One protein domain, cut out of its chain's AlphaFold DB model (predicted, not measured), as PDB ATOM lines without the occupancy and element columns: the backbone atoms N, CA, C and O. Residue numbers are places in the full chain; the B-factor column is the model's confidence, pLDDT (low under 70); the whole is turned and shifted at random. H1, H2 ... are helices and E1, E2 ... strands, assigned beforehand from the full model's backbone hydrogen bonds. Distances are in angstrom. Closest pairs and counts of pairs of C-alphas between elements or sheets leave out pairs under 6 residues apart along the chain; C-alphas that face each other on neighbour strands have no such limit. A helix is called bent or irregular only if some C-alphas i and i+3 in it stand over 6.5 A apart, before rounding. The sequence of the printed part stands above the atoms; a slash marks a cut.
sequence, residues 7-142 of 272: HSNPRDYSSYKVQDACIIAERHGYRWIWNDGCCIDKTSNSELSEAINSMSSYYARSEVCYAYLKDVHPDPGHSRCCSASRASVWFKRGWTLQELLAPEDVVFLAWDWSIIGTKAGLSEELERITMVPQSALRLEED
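Overview. This is residues 7 to 142 of the 272 residues of the protein "HET domain-containing protein" of Polyporus brumalis (UniProt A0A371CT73). A small three-stranded sheet, E1 E2 E3, lies in the middle between two groups of helices: H2 with H1 at one side, and H6 with H5, H7 and H8 at the other. The kinked helix H4 runs in from far out on the E1 side, with H3 near it, and meets H6 with its later residues, while a long loop, residues 69 to 88, swings out from E1 and back to H5. The printed part has 136 residues, with eight named helices and three named strands in the order H1 H2 H3 H4 E1 H5 H6 E2 E3 H7 H8. The sheet is mixed, and the class is mostly helix. The whole is compact, with a radius of gyration of the C-alphas of 15.6 A and spans of 43 by 34 by 26 A.

Arrangement. H1, residues 10 to 13, touches residues 18 to 22 of H2, residues 16 to 27; the closest C-alphas are those of Arg 11 and Gln 19, 5.4 A apart. H3, residues 36 to 39, and H4, residues 45 to 60, are near each other, with 5 pairs of C-alphas within 10 A. H4 is irregular, with C-alphas 53 and 56 7.6 A apart and a kink of 51 degrees near residue 54. E1, residues 65 to 68, is an edge strand, and H2 only grazes the sheet with its residues 17 to 25; the closest C-alphas of H2 and E1 are those of Ala 21 and Tyr 66, 8.0 A apart. H5, residues 89 to 92, is close to but not clearly touching H6, residues 96 to 101, with the C-alphas of Trp 90 and Thr 96 closest at 6.6 A. H6 only grazes the sheet with its residues 96 to 100. Residues 56 to 59 of H4 touch H6 at a steep tilt of 41 degrees, the same way; the closest C-alphas are those of Ser 56 and Gln 98, 6.0 A apart. E2, residues 106 to 109, is the inner strand and is parallel to E1, with N 67 and O 107 2.9 A apart, within hydrogen-bond range. E1, H5 H6 and E2 form a strand-helix-strand unit, two parallel neighbour strands with helices between, and its crossover is right-handed. E3, residues 115 to 118, is the other edge strand and forms an antiparallel hairpin with E2; N 116 and O 108 are 2.8 A apart, within hydrogen-bond range. H7, residues 123 to 130, touches H8, residues 134 to 137, closest at the C-alphas of Ser 123 and Gln 134, 5.2 A apart. H7 is close to but not clearly touching H5, and H6 and H7 are only just apart, at 8.4 A. Every O i to N i+4 pair is within hydrogen-bond range in H2, H6 and H7, and 10 of 12 are in H4; H1, H3, H5 and H8 are too short for such a pair.

Along the chain. H1 begins at C-alpha 10, (82.293, 90.504, 153.188). H2, residues 16 to 27, is 16.4 A long, and H4, residues 45 to 60, is the longest helix at 23.3 A. E1 begins at C-alpha 65, (94.258, 107.739, 150.718), and is 9.5 A long; E2 is 9.6 A and E3 8.3 A. H7 is 9.9 A long and H6 8.7 A. H8 ends at C-alpha 137, (100.420, 119.544, 148.329).

Size, cuts and confidence. The C-alphas farthest apart, those of Ser 46 and Gly 77, are 49.1 A apart. The printed part has no cut. The link from E1 to H5, 20 residues, is long; the link from H2 to H3 is short but not tight. The mean pLDDT of the printed part is 88.1, and residue 7 and residues 76 to 85 are under 70.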
ATOM      1  N   HIS A   7      82.076  81.840 156.726       68.75
ATOM      2  CA  HIS A   7      83.510  82.074 156.473       68.75
ATOM      3  C   HIS A   7      83.821  82.785 155.137       68.75
ATOM      4  O   HIS A   7      84.964  82.778 154.684       68.75
ATOM      5  N   SER A   8      82.832  83.421 154.504       79.25
ATOM      6  CA  SER A   8      83.034  84.181 153.270       79.25
ATOM      7  C   SER A   8      83.504  85.600 153.582       79.25
ATOM      8  O   SER A   8      83.159  86.167 154.622       79.25
ATOM      9  N   ASN A   9      84.314  86.189 152.703       81.00
ATOM     10  CA  ASN A   9      84.804  87.543 152.918       81.00
ATOM     11  C   ASN A   9      83.674  88.540 152.586       81.00
ATOM     12  O   ASN A   9      83.129  88.479 151.482       81.00
ATOM     13  N   PRO A  10      83.295  89.474 153.488       81.06
ATOM     14  CA  PRO A  10      82.293  90.504 153.188       81.06
ATOM     15  C   PRO A  10      82.582  91.288 151.902       81.06
ATOM     16  O   PRO A  10      81.652  91.716 151.218       81.06
ATOM     17  N   ARG A  11      83.869  91.423 151.554       83.19
ATOM     18  CA  ARG A  11      84.347  91.997 150.296       83.19
ATOM     19  C   ARG A  11      83.680  91.360 149.077       83.19
ATOM     20  O   ARG A  11      83.259  92.089 148.185       83.19
ATOM     21  N   ASP A  12      83.510  90.043 149.057       85.44
ATOM     22  CA  ASP A  12      83.078  89.288 147.871       85.44
ATOM     23  C   ASP A  12      81.621  89.584 147.471       85.44
ATOM     24  O   ASP A  12      81.213  89.332 146.340       85.44
ATOM     25  N   TYR A  13      80.840  90.180 148.377       86.88
ATOM     26  CA  TYR A  13      79.455  90.602 148.134       86.88
ATOM     27  C   TYR A  13      79.315  92.110 147.887       86.88
ATOM     28  O   TYR A  13      78.202  92.617 147.755       86.88
ATOM     29  N   SER A  14      80.430  92.843 147.866       87.56
ATOM     30  CA  SER A  14      80.459  94.279 147.593       87.56
ATOM     31  C   SER A  14      80.637  94.570 146.097       87.56
ATOM     32  O   SER A  14      80.889  93.668 145.302       87.56
ATOM     33  N   SER A  15      80.495  95.835 145.691       89.44
ATOM     34  CA  SER A  15      80.769  96.244 144.304       89.44
ATOM     35  C   SER A  15      82.226  95.975 143.908       89.44
ATOM     36  O   SER A  15      83.106  96.053 144.764       89.44
ATOM     37  N   TYR A  16      82.501  95.781 142.611       90.38
ATOM     38  CA  TYR A  16      83.870  95.589 142.097       90.38
ATOM     39  C   TYR A  16      84.844  96.665 142.606       90.38
ATOM     40  O   TYR A  16      85.956  96.362 143.016       90.38
ATOM     41  N   LYS A  17      84.382  97.920 142.706       86.44
ATOM     42  CA  LYS A  17      85.198  99.028 143.206       86.44
ATOM     43  C   LYS A  17      85.658  98.818 144.651       86.44
ATOM     44  O   LYS A  17      86.786  99.145 144.991       86.44
ATOM     45  N   VAL A  18      84.779  98.306 145.509       89.12
ATOM     46  CA  VAL A  18      85.110  98.025 146.915       89.12
ATOM     47  C   VAL A  18      85.998  96.785 147.007       89.12
ATOM     48  O   VAL A  18      86.935  96.766 147.799       89.12
ATOM     49  N   GLN A  19      85.752  95.781 146.161       91.69
ATOM     50  CA  GLN A  19      86.588  94.587 146.073       91.69
ATOM     51  C   GLN A  19      88.039  94.930 145.743       91.69
ATOM     52  O   GLN A  19      88.937  94.616 146.527       91.69
ATOM     53  N   ASP A  20      88.258  95.629 144.636       91.06
ATOM     54  CA  ASP A  20      89.592  95.993 144.173       91.06
ATOM     55  C   ASP A  20      90.292  96.963 145.138       91.06
ATOM     56  O   ASP A  20      91.478  96.796 145.421       91.06
ATOM     57  N   ALA A  21      89.558  97.909 145.738       89.75
ATOM     58  CA  ALA A  21      90.115  98.800 146.756       89.75
ATOM     59  C   ALA A  21      90.646  98.023 147.969       89.75
ATOM     60  O   ALA A  21      91.753  98.284 148.439       89.75
ATOM     61  N   CYS A  22      89.891  97.032 148.450       88.94
ATOM     62  CA  CYS A  22      90.350  96.153 149.520       88.94
ATOM     63  C   CYS A  22      91.553  95.298 149.093       88.94
ATOM     64  O   CYS A  22      92.434  95.064 149.912       88.94
ATOM     65  N   ILE A  23      91.604  94.821 147.843       91.44
ATOM     66  CA  ILE A  23      92.748  94.047 147.324       91.44
ATOM     67  C   ILE A  23      94.015  94.911 147.281       91.44
ATOM     68  O   ILE A  23      95.079  94.448 147.686       91.44
ATOM     69  N   ILE A  24      93.919  96.162 146.821       89.81
ATOM     70  CA  ILE A  24      95.050  97.101 146.820       89.81
ATOM     71  C   ILE A  24      95.503  97.411 148.249       89.81
ATOM     72  O   ILE A  24      96.694  97.317 148.539       89.81
ATOM     73  N   ALA A  25      94.566  97.710 149.152       88.62
ATOM     74  CA  ALA A  25      94.876  97.966 150.554       88.62
ATOM     75  C   ALA A  25      95.603  96.770 151.199       88.62
ATOM     76  O   ALA A  25      96.658  96.945 151.805       88.62
ATOM     77  N   GLU A  26      95.099  95.551 150.990       89.88
ATOM     78  CA  GLU A  26      95.696  94.308 151.492       89.88
ATOM     79  C   GLU A  26      97.108  94.077 150.930       89.88
ATOM     80  O   GLU A  26      98.026  93.758 151.686       89.88
ATOM     81  N   ARG A  27      97.322  94.312 149.627       92.44
ATOM     82  CA  ARG A  27      98.654  94.222 148.993       92.44
ATOM     83  C   ARG A  27      99.664  95.203 149.582       92.44
ATOM     84  O   ARG A  27     100.850  94.894 149.611       92.44
ATOM     85  N   HIS A  28      99.206  96.366 150.035       86.62
ATOM     86  CA  HIS A  28     100.044  97.368 150.694       86.62
ATOM     87  C   HIS A  28     100.138  97.164 152.219       86.62
ATOM     88  O   HIS A  28     100.734  97.983 152.909       86.62
ATOM     89  N   GLY A  29      99.590  96.065 152.757       90.38
ATOM     90  CA  GLY A  29      99.708  95.693 154.171       90.38
ATOM     91  C   GLY A  29      98.619  96.261 155.085       90.38
ATOM     92  O   GLY A  29      98.702  96.108 156.304       90.38
ATOM     93  N   TYR A  30      97.578  96.883 154.532       87.31
ATOM     94  CA  TYR A  30      96.477  97.446 155.310       87.31
ATOM     95  C   TYR A  30      95.383  96.416 155.572       87.31
ATOM     96  O   TYR A  30      94.872  95.760 154.666       87.31
ATOM     97  N   ARG A  31      94.967  96.319 156.839       84.94
ATOM     98  CA  ARG A  31      93.894  95.410 157.268       84.94
ATOM     99  C   ARG A  31      92.490  95.960 157.002       84.94
ATOM    100  O   ARG A  31      91.550  95.184 156.845       84.94
ATOM    101  N   TRP A  32      92.343  97.280 157.005       82.06
ATOM    102  CA  TRP A  32      91.054  97.957 156.922       82.06
ATOM    103  C   TRP A  32      91.122  99.088 155.905       82.06
ATOM    104  O   TRP A  32      92.151  99.744 155.769       82.06
ATOM    105  N   ILE A  33      90.003  99.331 155.230       88.56
ATOM    106  CA  ILE A  33      89.791 100.505 154.391       88.56
ATOM    107  C   ILE A  33      88.499 101.184 154.827       88.56
ATOM    108  O   ILE A  33      87.514 100.515 155.149       88.56
ATOM    109  N   TRP A  34      88.504 102.511 154.816       91.12
ATOM    110  CA  TRP A  34      87.307 103.316 155.002       91.12
ATOM    111  C   TRP A  34      86.830 103.849 153.649       91.12
ATOM    112  O   TRP A  34      87.634 104.299 152.834       91.12
ATOM    113  N   ASN A  35      85.525 103.796 153.394       88.19
ATOM    114  CA  ASN A  35      84.906 104.519 152.287       88.19
ATOM    115  C   ASN A  35      83.495 104.965 152.673       88.19
ATOM    116  O   ASN A  35      82.760 104.223 153.327       88.19
ATOM    117  N   ASP A  36      83.097 106.148 152.218       87.00
ATOM    118  CA  ASP A  36      81.820 106.774 152.567       87.00
ATOM    119  C   ASP A  36      80.593 105.940 152.147       87.00
ATOM    120  O   ASP A  36      79.511 106.085 152.712       87.00
ATOM    121  N   GLY A  37      80.743 105.075 151.140       83.88
ATOM    122  CA  GLY A  37      79.676 104.212 150.640       83.88
ATOM    123  C   GLY A  37      79.372 103.009 151.534       83.88
ATOM    124  O   GLY A  37      78.226 102.570 151.571       83.88
ATOM    125  N   CYS A  38      80.372 102.471 152.237       84.31
ATOM    126  CA  CYS A  38      80.214 101.292 153.096       84.31
ATOM    127  C   CYS A  38      80.260 101.614 154.590       84.31
ATOM    128  O   CYS A  38      79.745 100.831 155.384       84.31
ATOM    129  N   CYS A  39      80.925 102.703 154.971       86.19
ATOM    130  CA  CYS A  39      81.252 103.005 156.364       86.19
ATOM    131  C   CYS A  39      80.373 104.095 156.983       86.19
ATOM    132  O   CYS A  39      80.601 104.437 158.137       86.19
ATOM    133  N   ILE A  40      79.421 104.649 156.228       86.94
ATOM    134  CA  ILE A  40      78.452 105.631 156.722       86.94
ATOM    135  C   ILE A  40      77.052 105.097 156.446       86.94
ATOM    136  O   ILE A  40      76.677 104.893 155.285       86.94
ATOM    137  N   ASP A  41      76.254 104.934 157.492       91.00
ATOM    138  CA  ASP A  41      74.822 104.734 157.356       91.00
ATOM    139  C   ASP A  41      74.139 106.046 156.948       91.00
ATOM    140  O   ASP A  41      73.752 106.886 157.761       91.00
ATOM    141  N   LYS A  42      73.946 106.209 155.638       88.31
ATOM    142  CA  LYS A  42      73.263 107.374 155.056       88.31
ATOM    143  C   LYS A  42      71.756 107.411 155.371       88.31
ATOM    144  O   LYS A  42      71.097 108.371 154.980       88.31
ATOM    145  N   THR A  43      71.203 106.390 156.037       92.69
ATOM    146  CA  THR A  43      69.805 106.370 156.511       92.69
ATOM    147  C   THR A  43      69.648 106.949 157.918       92.69
ATOM    148  O   THR A  43      68.555 107.378 158.292       92.69
ATOM    149  N   SER A  44      70.744 107.033 158.676       93.94
ATOM    150  CA  SER A  44      70.802 107.638 160.001       93.94
ATOM    151  C   SER A  44      71.239 109.100 159.891       93.94
ATOM    152  O   SER A  44      72.405 109.402 159.648       93.94
ATOM    153  N   ASN A  45      70.311 110.041 160.085       91.75
ATOM    154  CA  ASN A  45      70.622 111.476 160.000       91.75
ATOM    155  C   ASN A  45      71.687 111.916 161.018       91.75
ATOM    156  O   ASN A  45      72.494 112.792 160.713       91.75
ATOM    157  N   SER A  46      71.698 111.324 162.219       93.62
ATOM    158  CA  SER A  46      72.703 111.630 163.240       93.62
ATOM    159  C   SER A  46      74.089 111.149 162.820       93.62
ATOM    160  O   SER A  46      75.037 111.922 162.898       93.62
ATOM    161  N   GLU A  47      74.191 109.918 162.310       93.56
ATOM    162  CA  GLU A  47      75.464 109.368 161.829       93.56
ATOM    163  C   GLU A  47      75.959 110.117 160.591       93.56
ATOM    164  O   GLU A  47      77.129 110.474 160.512       93.56
ATOM    165  N   LEU A  48      75.070 110.432 159.645       92.25
ATOM    166  CA  LEU A  48      75.417 111.219 158.466       92.25
ATOM    167  C   LEU A  48      75.940 112.611 158.850       92.25
ATOM    168  O   LEU A  48      76.938 113.065 158.293       92.25
ATOM    169  N   SER A  49      75.291 113.277 159.808       94.00
ATOM    170  CA  SER A  49      75.723 114.583 160.319       94.00
ATOM    171  C   SER A  49      77.098 114.511 160.987       94.00
ATOM    172  O   SER A  49      77.976 115.330 160.696       94.00
ATOM    173  N   GLU A  50      77.314 113.508 161.841       94.56
ATOM    174  CA  GLU A  50      78.602 113.258 162.491       94.56
ATOM    175  C   GLU A  50      79.696 112.962 161.461       94.56
ATOM    176  O   GLU A  50      80.785 113.540 161.517       94.56
ATOM    177  N   ALA A  51      79.395 112.116 160.474       92.06
ATOM    178  CA  ALA A  51      80.330 111.733 159.432       92.06
ATOM    179  C   ALA A  51      80.708 112.915 158.534       92.06
ATOM    180  O   ALA A  51      81.888 113.078 158.243       92.06
ATOM    181  N   ILE A  52      79.757 113.771 158.139       92.44
ATOM    182  CA  ILE A  52      80.040 114.991 157.360       92.44
ATOM    183  C   ILE A  52      80.978 115.926 158.133       92.44
ATOM    184  O   ILE A  52      81.954 116.417 157.568       92.44
ATOM    185  N   ASN A  53      80.729 116.129 159.428       94.69
ATOM    186  CA  ASN A  53      81.578 116.973 160.273       94.69
ATOM    187  C   ASN A  53      82.959 116.362 160.557       94.69
ATOM    188  O   ASN A  53      83.907 117.094 160.834       94.69
ATOM    189  N   SER A  54      83.088 115.040 160.462       92.75
ATOM    190  CA  SER A  54      84.322 114.318 160.786       92.75
ATOM    191  C   SER A  54      85.130 113.893 159.559       92.75
ATOM    192  O   SER A  54      86.267 113.451 159.708       92.75
ATOM    193  N   MET A  55      84.588 114.045 158.347       88.94
ATOM    194  CA  MET A  55      85.143 113.444 157.130       88.94
ATOM    195  C   MET A  55      86.581 113.884 156.841       88.94
ATOM    196  O   MET A  55      87.445 113.041 156.613       88.94
ATOM    197  N   SER A  56      86.865 115.188 156.944       89.81
ATOM    198  CA  SER A  56      88.231 115.722 156.828       89.81
ATOM    199  C   SER A  56      89.185 115.057 157.821       89.81
ATOM    200  O   SER A  56      90.299 114.674 157.483       89.81
ATOM    201  N   SER A  57      88.712 114.846 159.049       91.75
ATOM    202  CA  SER A  57      89.476 114.220 160.124       91.75
ATOM    203  C   SER A  57      89.732 112.732 159.877       91.75
ATOM    204  O   SER A  57      90.782 112.222 160.258       91.75
ATOM    205  N   TYR A  58      88.799 112.030 159.228       90.69
ATOM    206  CA  TYR A  58      88.999 110.644 158.805       90.69
ATOM    207  C   TYR A  58      90.084 110.537 157.735       90.69
ATOM    208  O   TYR A  58      90.942 109.665 157.838       90.69
ATOM    209  N   TYR A  59      90.096 111.449 156.759       91.75
ATOM    210  CA  TYR A  59      91.158 111.498 155.755       91.75
ATOM    211  C   TYR A  59      92.508 111.879 156.373       91.75
ATOM    212  O   TYR A  59      93.490 111.174 156.159       91.75
ATOM    213  N   ALA A  60      92.553 112.923 157.203       91.31
ATOM    214  CA  ALA A  60      93.785 113.389 157.844       91.31
ATOM    215  C   ALA A  60      94.448 112.345 158.753       91.31
ATOM    216  O   ALA A  60      95.660 112.352 158.914       91.31
ATOM    217  N   ARG A  61      93.664 111.434 159.342       91.38
ATOM    218  CA  ARG A  61      94.175 110.342 160.188       91.38
ATOM    219  C   ARG A  61      94.397 109.031 159.439       91.38
ATOM    220  O   ARG A  61      94.714 108.023 160.070       91.38
ATOM    221  N   SER A  62      94.165 109.001 158.130       90.56
ATOM    222  CA  SER A  62      94.458 107.818 157.327       90.56
ATOM    223  C   SER A  62      95.957 107.733 157.048       90.56
ATOM    224  O   SER A  62      96.582 108.748 156.763       90.56
ATOM    225  N   GLU A  63      96.517 106.522 157.094       91.38
ATOM    226  CA  GLU A  63      97.917 106.303 156.694       91.38
ATOM    227  C   GLU A  63      98.120 106.624 155.206       91.38
ATOM    228  O   GLU A  63      99.161 107.111 154.793       91.38
ATOM    229  N   VAL A  64      97.115 106.326 154.379       92.62
ATOM    230  CA  VAL A  64      97.123 106.616 152.947       92.62
ATOM    231  C   VAL A  64      95.697 106.723 152.428       92.62
ATOM    232  O   VAL A  64      94.816 105.940 152.797       92.62
ATOM    233  N   CYS A  65      95.479 107.652 151.504       96.25
ATOM    234  CA  CYS A  65      94.258 107.739 150.718       96.25
ATOM    235  C   CYS A  65      94.487 107.256 149.278       96.25
ATOM    236  O   CYS A  65      95.413 107.686 148.594       96.25
ATOM    237  N   TYR A  66      93.613 106.379 148.780       95.12
ATOM    238  CA  TYR A  66      93.636 105.929 147.384       95.12
ATOM    239  C   TYR A  66      92.624 106.720 146.553       95.12
ATOM    240  O   TYR A  66      91.412 106.540 146.686       95.12
ATOM    241  N   ALA A  67      93.117 107.566 145.653       94.81
ATOM    242  CA  ALA A  67      92.293 108.288 144.694       94.81
ATOM    243  C   ALA A  67      92.137 107.448 143.418       94.81
ATOM    244  O   ALA A  67      93.051 107.368 142.602       94.81
ATOM    245  N   TYR A  68      90.978 106.810 143.241       92.44
ATOM    246  CA  TYR A  68      90.676 106.001 142.052       92.44
ATOM    247  C   TYR A  68      90.065 106.840 140.920       92.44
ATOM    248  O   TYR A  68      88.934 107.334 141.027       92.44
ATOM    249  N   LEU A  69      90.805 106.974 139.819       92.31
ATOM    250  CA  LEU A  69      90.472 107.767 138.639       92.31
ATOM    251  C   LEU A  69      89.966 106.828 137.539       92.31
ATOM    252  O   LEU A  69      90.697 106.415 136.643       92.31
ATOM    253  N   LYS A  70      88.671 106.496 137.623       88.88
ATOM    254  CA  LYS A  70      87.983 105.529 136.745       88.88
ATOM    255  C   LYS A  70      88.061 105.830 135.241       88.88
ATOM    256  O   LYS A  70      87.713 104.981 134.433       88.88
ATOM    257  N   ASP A  71      88.392 107.064 134.886       88.62
ATOM    258  CA  ASP A  71      88.398 107.625 133.537       88.62
ATOM    259  C   ASP A  71      89.809 107.972 133.041       88.62
ATOM    260  O   ASP A  71      89.969 108.613 132.004       88.62
ATOM    261  N   VAL A  72      90.841 107.534 133.769       87.81
ATOM    262  CA  VAL A  72      92.240 107.677 133.368       87.81
ATOM    263  C   VAL A  72      92.784 106.318 132.967       87.81
ATOM    264  O   VAL A  72      92.838 105.403 133.786       87.81
ATOM    265  N   HIS A  73      93.213 106.205 131.712       86.12
ATOM    266  CA  HIS A  73      93.889 105.025 131.182       86.12
ATOM    267  C   HIS A  73      95.411 105.181 131.308       86.12
ATOM    268  O   HIS A  73      95.921 106.254 130.970       86.12
ATOM    269  N   PRO A  74      96.147 104.156 131.775       76.00
ATOM    270  CA  PRO A  74      97.602 104.193 131.787       76.00
ATOM    271  C   PRO A  74      98.119 104.283 130.357       76.00
ATOM    272  O   PRO A  74      97.649 103.563 129.476       76.00
ATOM    273  N   ASP A  75      99.102 105.148 130.137       71.12
ATOM    274  CA  ASP A  75      99.828 105.213 128.875       71.12
ATOM    275  C   ASP A  75     101.225 104.601 129.086       71.12
ATOM    276  O   ASP A  75     102.044 105.205 129.784       71.12
ATOM    277  N   PRO A  76     101.522 103.421 128.507       60.09
ATOM    278  CA  PRO A  76     102.824 102.770 128.649       60.09
ATOM    279  C   PRO A  76     103.992 103.587 128.068       60.09
ATOM    280  O   PRO A  76     105.145 103.281 128.360       60.09
ATOM    281  N   GLY A  77     103.714 104.588 127.219       57.12
ATOM    282  CA  GLY A  77     104.718 105.372 126.497       57.12
ATOM    283  C   GLY A  77     104.982 106.774 127.051       57.12
ATOM    284  O   GLY A  77     105.967 107.397 126.654       57.12
ATOM    285  N   HIS A  78     104.151 107.280 127.967       54.50
ATOM    286  CA  HIS A  78     104.306 108.621 128.533       54.50
ATOM    287  C   HIS A  78     104.541 108.554 130.041       54.50
ATOM    288  O   HIS A  78     103.626 108.316 130.823       54.50
ATOM    289  N   SER A  79     105.757 108.906 130.470       51.72
ATOM    290  CA  SER A  79     106.161 109.059 131.883       51.72
ATOM    291  C   SER A  79     105.366 110.126 132.656       51.72
ATOM    292  O   SER A  79     105.620 110.380 133.829       51.72
ATOM    293  N   ARG A  80     104.437 110.805 131.983       54.66
ATOM    294  CA  ARG A  80     103.639 111.915 132.478       54.66
ATOM    295  C   ARG A  80     102.219 111.744 131.946       54.66
ATOM    296  O   ARG A  80     101.934 112.078 130.799       54.66
ATOM    297  N   CYS A  81     101.334 111.216 132.790       53.66
ATOM    298  CA  CYS A  81      99.894 111.015 132.568       53.66
ATOM    299  C   CYS A  81      99.130 112.365 132.454       53.66
ATOM    300  O   CYS A  81      98.112 112.587 133.104       53.66
ATOM    301  N   CYS A  82      99.658 113.334 131.700       54.84
ATOM    302  CA  CYS A  82      99.404 114.769 131.882       54.84
ATOM    303  C   CYS A  82      98.154 115.321 131.188       54.84
ATOM    304  O   CYS A  82      97.758 116.435 131.496       54.84
ATOM    305  N   SER A  83      97.521 114.623 130.244       56.19
ATOM    306  CA  SER A  83      96.316 115.153 129.574       56.19
ATOM    307  C   SER A  83      95.032 114.484 130.060       56.19
ATOM    308  O   SER A  83      94.074 115.180 130.397       56.19
ATOM    309  N   ALA A  84      95.026 113.151 130.162       59.62
ATOM    310  CA  ALA A  84      93.869 112.381 130.617       59.62
ATOM    311  C   ALA A  84      93.531 112.650 132.095       59.62
ATOM    312  O   ALA A  84      92.361 112.806 132.435       59.62
ATOM    313  N   SER A  85      94.543 112.800 132.962       66.62
ATOM    314  CA  SER A  85      94.332 113.099 134.386       66.62
ATOM    315  C   SER A  85      93.617 114.434 134.609       66.62
ATOM    316  O   SER A  85      92.680 114.491 135.400       66.62
ATOM    317  N   ARG A  86      93.957 115.488 133.851       70.44
ATOM    318  CA  ARG A  86      93.325 116.822 133.958       70.44
ATOM    319  C   ARG A  86      91.828 116.804 133.662       70.44
ATOM    320  O   ARG A  86      91.083 117.635 134.181       70.44
ATOM    321  N   ALA A  87      91.401 115.898 132.785       79.31
ATOM    322  CA  ALA A  87      90.006 115.746 132.398       79.31
ATOM    323  C   ALA A  87      89.220 114.844 133.361       79.31
ATOM    324  O   ALA A  87      87.997 114.777 133.230       79.31
ATOM    325  N   SER A  88      89.893 114.193 134.319       90.19
ATOM    326  CA  SER A  88      89.243 113.234 135.201       90.19
ATOM    327  C   SER A  88      88.121 113.882 136.007       90.19
ATOM    328  O   SER A  88      88.283 114.937 136.633       90.19
ATOM    329  N   VAL A  89      86.984 113.193 136.060       91.75
ATOM    330  CA  VAL A  89      85.827 113.558 136.878       91.75
ATOM    331  C   VAL A  89      86.207 113.659 138.357       91.75
ATOM    332  O   VAL A  89      85.569 114.417 139.087       91.75
ATOM    333  N   TRP A  90      87.256 112.969 138.821       94.25
ATOM    334  CA  TRP A  90      87.703 113.070 140.210       94.25
ATOM    335  C   TRP A  90      88.073 114.512 140.588       94.25
ATOM    336  O   TRP A  90      87.601 114.998 141.611       94.25
ATOM    337  N   PHE A  91      88.783 115.256 139.732       93.25
ATOM    338  CA  PHE A  91      89.144 116.662 139.987       93.25
ATOM    339  C   PHE A  91      87.969 117.642 139.870       93.25
ATOM    340  O   PHE A  91      88.083 118.799 140.268       93.25
ATOM    341  N   LYS A  92      86.834 117.186 139.331       92.19
ATOM    342  CA  LYS A  92      85.611 117.977 139.144       92.19
ATOM    343  C   LYS A  92      84.625 117.826 140.302       92.19
ATOM    344  O   LYS A  92      83.648 118.560 140.340       92.19
ATOM    345  N   ARG A  93      84.821 116.881 141.226       95.00
ATOM    346  CA  ARG A  93      83.907 116.648 142.360       95.00
ATOM    347  C   ARG A  93      84.266 117.558 143.538       95.00
ATOM    348  O   ARG A  93      85.444 117.773 143.797       95.00
ATOM    349  N   GLY A  94      83.276 118.085 144.261       94.75
ATOM    350  CA  GLY A  94      83.506 118.942 145.440       94.75
ATOM    351  C   GLY A  94      84.305 118.243 146.544       94.75
ATOM    352  O   GLY A  94      85.414 118.655 146.873       94.75
ATOM    353  N   TRP A  95      83.778 117.119 147.039       94.81
ATOM    354  CA  TRP A  95      84.337 116.334 148.152       94.81
ATOM    355  C   TRP A  95      85.782 115.864 147.969       94.81
ATOM    356  O   TRP A  95      86.528 115.778 148.942       94.81
ATOM    357  N   THR A  96      86.222 115.656 146.728       95.81
ATOM    358  CA  THR A  96      87.580 115.174 146.455       95.81
ATOM    359  C   THR A  96      88.657 116.231 146.730       95.81
ATOM    360  O   THR A  96      89.844 115.927 146.674       95.81
ATOM    361  N   LEU A  97      88.285 117.483 147.032       96.25
ATOM    362  CA  LEU A  97      89.240 118.483 147.508       96.25
ATOM    363  C   LEU A  97      89.715 118.176 148.934       96.25
ATOM    364  O   LEU A  97      90.908 118.266 149.198       96.25
ATOM    365  N   GLN A  98      88.812 117.755 149.826       95.06
ATOM    366  CA  GLN A  98      89.206 117.286 151.160       95.06
ATOM    367  C   GLN A  98      89.982 115.969 151.072       95.06
ATOM    368  O   GLN A  98      91.004 115.838 151.734       95.06
ATOM    369  N   GLU A  99      89.566 115.044 150.196       95.31
ATOM    370  CA  GLU A  99      90.309 113.798 149.927       95.31
ATOM    371  C   GLU A  99      91.748 114.062 149.432       95.31
ATOM    372  O   GLU A  99      92.621 113.222 149.615       95.31
ATOM    373  N   LEU A 100      92.003 115.213 148.795       96.38
ATOM    374  CA  LEU A 100      93.335 115.619 148.337       96.38
ATOM    375  C   LEU A 100      94.178 116.256 149.446       96.38
ATOM    376  O   LEU A 100      95.376 115.995 149.537       96.38
ATOM    377  N   LEU A 101      93.570 117.173 150.201       96.56
ATOM    378  CA  LEU A 101      94.286 118.097 151.081       96.56
ATOM    379  C   LEU A 101      94.467 117.566 152.498       96.56
ATOM    380  O   LEU A 101      95.509 117.806 153.093       96.56
ATOM    381  N   ALA A 102      93.455 116.886 153.035       94.44
ATOM    382  CA  ALA A 102      93.462 116.433 154.417       94.44
ATOM    383  C   ALA A 102      94.479 115.311 154.713       94.44
ATOM    384  O   ALA A 102      95.178 115.439 155.714       94.44
ATOM    385  N   PRO A 103      94.588 114.226 153.916       95.19
ATOM    386  CA  PRO A 103      95.540 113.152 154.204       95.19
ATOM    387  C   PRO A 103      96.974 113.582 153.887       95.19
ATOM    388  O   PRO A 103      97.199 114.327 152.927       95.19
ATOM    389  N   GLU A 104      97.952 113.054 154.624       93.81
ATOM    390  CA  GLU A 104      99.369 113.290 154.326       93.81
ATOM    391  C   GLU A 104      99.760 112.653 152.986       93.81
ATOM    392  O   GLU A 104     100.262 113.345 152.094       93.81
ATOM    393  N   ASP A 105      99.384 111.388 152.787       92.19
ATOM    394  CA  ASP A 105      99.668 110.615 151.583       92.19
ATOM    395  C   ASP A 105      98.418 110.323 150.744       92.19
ATOM    396  O   ASP A 105      97.401 109.816 151.226       92.19
ATOM    397  N   VAL A 106      98.516 110.587 149.433       95.69
ATOM    398  CA  VAL A 106      97.516 110.159 148.440       95.69
ATOM    399  C   VAL A 106      98.203 109.421 147.305       95.69
ATOM    400  O   VAL A 106      99.140 109.945 146.696       95.69
ATOM    401  N   VAL A 107      97.703 108.231 146.983       93.44
ATOM    402  CA  VAL A 107      98.118 107.431 145.829       93.44
ATOM    403  C   VAL A 107      97.021 107.483 144.773       93.44
ATOM    404  O   VAL A 107      95.878 107.094 145.020       93.44
ATOM    405  N   PHE A 108      97.372 107.953 143.581       93.31
ATOM    406  CA  PHE A 108      96.469 108.020 142.438       93.31
ATOM    407  C   PHE A 108      96.497 106.697 141.677       93.31
ATOM    408  O   PHE A 108      97.565 106.222 141.289       93.31
ATOM    409  N   LEU A 109      95.319 106.124 141.449       89.88
ATOM    410  CA  LEU A 109      95.119 104.856 140.753       89.88
ATOM    411  C   LEU A 109      94.330 105.091 139.461       89.88
ATOM    412  O   LEU A 109      93.345 105.829 139.465       89.88
ATOM    413  N   ALA A 110      94.751 104.461 138.369       90.75
ATOM    414  CA  ALA A 110      94.060 104.496 137.081       90.75
ATOM    415  C   ALA A 110      92.829 103.572 137.066       90.75
ATOM    416  O   ALA A 110      92.562 102.863 138.036       90.75
ATOM    417  N   TRP A 111      92.091 103.552 135.952       89.56
ATOM    418  CA  TRP A 111      90.897 102.709 135.768       89.56
ATOM    419  C   TRP A 111      91.146 101.202 135.967       89.56
ATOM    420  O   TRP A 111      90.220 100.468 136.296       89.56
ATOM    421  N   ASP A 112      92.378 100.734 135.758       91.19
ATOM    422  CA  ASP A 112      92.799  99.339 135.924       91.19
ATOM    423  C   ASP A 112      93.508  99.090 137.265       91.19
ATOM    424  O   ASP A 112      94.150  98.058 137.445       91.19
ATOM    425  N   TRP A 113      93.397 100.038 138.204       91.38
ATOM    426  CA  TRP A 113      94.026 100.014 139.530       91.38
ATOM    427  C   TRP A 113      95.557 100.068 139.529       91.38
ATOM    428  O   TRP A 113      96.178  99.886 140.579       91.38
ATOM    429  N   SER A 114      96.182 100.359 138.387       90.75
ATOM    430  CA  SER A 114      97.614 100.646 138.338       90.75
ATOM    431  C   SER A 114      97.935 102.000 138.983       90.75
ATOM    432  O   SER A 114      97.134 102.939 138.957       90.75
ATOM    433  N   ILE A 115      99.117 102.100 139.595       90.06
ATOM    434  CA  ILE A 115      99.574 103.324 140.259       90.06
ATOM    435  C   ILE A 115      99.991 104.349 139.202       90.06
ATOM    436  O   ILE A 115     100.884 104.094 138.398       90.06
ATOM    437  N   ILE A 116      99.376 105.530 139.252       88.81
ATOM    438  CA  ILE A 116      99.747 106.696 138.441       88.81
ATOM    439  C   ILE A 116     100.897 107.457 139.114       88.81
ATOM    440  O   ILE A 116     101.832 107.898 138.450       88.81
ATOM    441  N   GLY A 117     100.818 107.638 140.433       90.19
ATOM    442  CA  GLY A 117     101.799 108.379 141.222       90.19
ATOM    443  C   GLY A 117     101.241 108.829 142.570       90.19
ATOM    444  O   GLY A 117     100.107 108.505 142.927       90.19
ATOM    445  N   THR A 118     102.040 109.580 143.324       93.88
ATOM    446  CA  THR A 118     101.671 110.101 144.651       93.88
ATOM    447  C   THR A 118     101.346 111.594 144.604       93.88
ATOM    448  O   THR A 118     101.775 112.292 143.684       93.88
ATOM    449  N   LYS A 119     100.632 112.113 145.613       94.56
ATOM    450  CA  LYS A 119     100.368 113.556 145.788       94.56
ATOM    451  C   LYS A 119     101.642 114.394 145.683       94.56
ATOM    452  O   LYS A 119     101.705 115.317 144.877       94.56
ATOM    453  N   ALA A 120     102.673 114.028 146.443       95.25
ATOM    454  CA  ALA A 120     103.952 114.729 146.427       95.25
ATOM    455  C   ALA A 120     104.636 114.636 145.050       95.25
ATOM    456  O   ALA A 120     105.046 115.658 144.492       95.25
ATOM    457  N   GLY A 121     104.686 113.437 144.455       93.56
ATOM    458  CA  GLY A 121     105.328 113.199 143.157       93.56
ATOM    459  C   GLY A 121     104.621 113.864 141.971       93.56
ATOM    460  O   GLY A 121     105.267 114.198 140.981       93.56
ATOM    461  N   LEU A 122     103.311 114.103 142.076       92.69
ATOM    462  CA  LEU A 122     102.487 114.733 141.039       92.69
ATOM    463  C   LEU A 122     102.154 116.203 141.335       92.69
ATOM    464  O   LEU A 122     101.366 116.805 140.610       92.69
ATOM    465  N   SER A 123     102.747 116.793 142.372       94.69
ATOM    466  CA  SER A 123     102.443 118.145 142.871       94.69
ATOM    467  C   SER A 123     102.426 119.241 141.794       94.69
ATOM    468  O   SER A 123     101.498 120.043 141.781       94.69
ATOM    469  N   GLU A 124     103.385 119.262 140.859       92.38
ATOM    470  CA  GLU A 124     103.416 120.238 139.749       92.38
ATOM    471  C   GLU A 124     102.167 120.120 138.852       92.38
ATOM    472  O   GLU A 124     101.529 121.113 138.499       92.38
ATOM    473  N   GLU A 125     101.778 118.893 138.503       89.94
ATOM    474  CA  GLU A 125     100.597 118.649 137.672       89.94
ATOM    475  C   GLU A 125      99.308 118.942 138.453       89.94
ATOM    476  O   GLU A 125      98.393 119.590 137.936       89.94
ATOM    477  N   LEU A 126      99.261 118.527 139.719       92.81
ATOM    478  CA  LEU A 126      98.138 118.763 140.621       92.81
ATOM    479  C   LEU A 126      97.901 120.254 140.860       92.81
ATOM    480  O   LEU A 126      96.744 120.674 140.831       92.81
ATOM    481  N   GLU A 127      98.943 121.074 141.008       93.44
ATOM    482  CA  GLU A 127      98.808 122.531 141.090       93.44
ATOM    483  C   GLU A 127      98.167 123.090 139.818       93.44
ATOM    484  O   GLU A 127      97.192 123.843 139.877       93.44
ATOM    485  N   ARG A 128      98.629 122.655 138.639       90.50
ATOM    486  CA  ARG A 128      98.048 123.111 137.368       90.50
ATOM    487  C   ARG A 128      96.581 122.707 137.200       90.50
ATOM    488  O   ARG A 128      95.883 123.361 136.422       90.50
ATOM    489  N   ILE A 129      96.132 121.614 137.819       89.56
ATOM    490  CA  ILE A 129      94.747 121.122 137.735       89.56
ATOM    491  C   ILE A 129      93.856 121.793 138.782       89.56
ATOM    492  O   ILE A 129      92.763 122.259 138.464       89.56
ATOM    493  N   THR A 130      94.320 121.818 140.028       92.12
ATOM    494  CA  THR A 130      93.509 122.133 141.212       92.12
ATOM    495  C   THR A 130      93.691 123.561 141.708       92.12
ATOM    496  O   THR A 130      92.842 124.049 142.448       92.12
ATOM    497  N   MET A 131      94.756 124.240 141.266       92.19
ATOM    498  CA  MET A 131      95.205 125.553 141.751       92.19
ATOM    499  C   MET A 131      95.674 125.547 143.212       92.19
ATOM    500  O   MET A 131      95.896 126.613 143.783       92.19
ATOM    501  N   VAL A 132      95.835 124.365 143.812       94.94
ATOM    502  CA  VAL A 132      96.459 124.210 145.125       94.94
ATOM    503  C   VAL A 132      97.977 124.325 144.949       94.94
ATOM    504  O   VAL A 132      98.526 123.577 144.138       94.94
ATOM    505  N   PRO A 133      98.663 125.214 145.690       95.12
ATOM    506  CA  PRO A 133     100.112 125.359 145.605       95.12
ATOM    507  C   PRO A 133     100.863 124.046 145.842       95.12
ATOM    508  O   PRO A 133     100.461 123.224 146.667       95.12
ATOM    509  N   GLN A 134     102.000 123.871 145.163       95.81
ATOM    510  CA  GLN A 134     102.868 122.706 145.384       95.81
ATOM    511  C   GLN A 134     103.317 122.579 146.844       95.81
ATOM    512  O   GLN A 134     103.356 121.458 147.347       95.81
ATOM    513  N   SER A 135     103.599 123.701 147.517       96.00
ATOM    514  CA  SER A 135     104.010 123.729 148.927       96.00
ATOM    515  C   SER A 135     102.953 123.096 149.834       96.00
ATOM    516  O   SER A 135     103.262 122.199 150.613       96.00
ATOM    517  N   ALA A 136     101.682 123.456 149.647       95.62
ATOM    518  CA  ALA A 136     100.554 122.843 150.344       95.62
ATOM    519  C   ALA A 136     100.397 121.343 150.019       95.62
ATOM    520  O   ALA A 136     100.179 120.525 150.908       95.62
ATOM    521  N   LEU A 137     100.537 120.950 148.747       96.44
ATOM    522  CA  LEU A 137     100.420 119.544 148.329       96.44
ATOM    523  C   LEU A 137     101.549 118.657 148.873       96.44
ATOM    524  O   LEU A 137     101.344 117.456 149.052       96.44
ATOM    525  N   ARG A 138     102.729 119.235 149.108       96.94
ATOM    526  CA  ARG A 138     103.906 118.570 149.685       96.94
ATOM    527  C   ARG A 138     104.003 118.711 151.204       96.94
ATOM    528  O   ARG A 138     104.956 118.196 151.772       96.94
ATOM    529  N   LEU A 139     103.029 119.370 151.842       95.25
ATOM    530  CA  LEU A 139     103.014 119.650 153.284       95.25
ATOM    531  C   LEU A 139     104.207 120.509 153.750       95.25
ATOM    532  O   LEU A 139     104.609 120.457 154.908       95.25
ATOM    533  N   GLU A 140     104.777 121.307 152.847       95.56
ATOM    534  CA  GLU A 140     105.833 122.280 153.155       95.56
ATOM    535  C   GLU A 140     105.249 123.522 153.851       95.56
ATOM    536  O   GLU A 140     105.927 124.179 154.639       95.56
ATOM    537  N   GLU A 141     103.978 123.829 153.574       93.88
ATOM    538  CA  GLU A 141     103.232 124.954 154.134       93.88
ATOM    539  C   GLU A 141     101.822 124.519 154.553       93.88
ATOM    540  O   GLU A 141     101.154 123.767 153.839       93.88
ATOM    541  N   ASP A 142     101.352 125.033 155.693       92.31
ATOM    542  CA  ASP A 142      99.975 124.827 156.139       92.31
ATOM    543  C   ASP A 142      99.012 125.596 155.226       92.31
ATOM    544  O   ASP A 142      99.178 126.787 154.963       92.31
TER     545      ASP A 142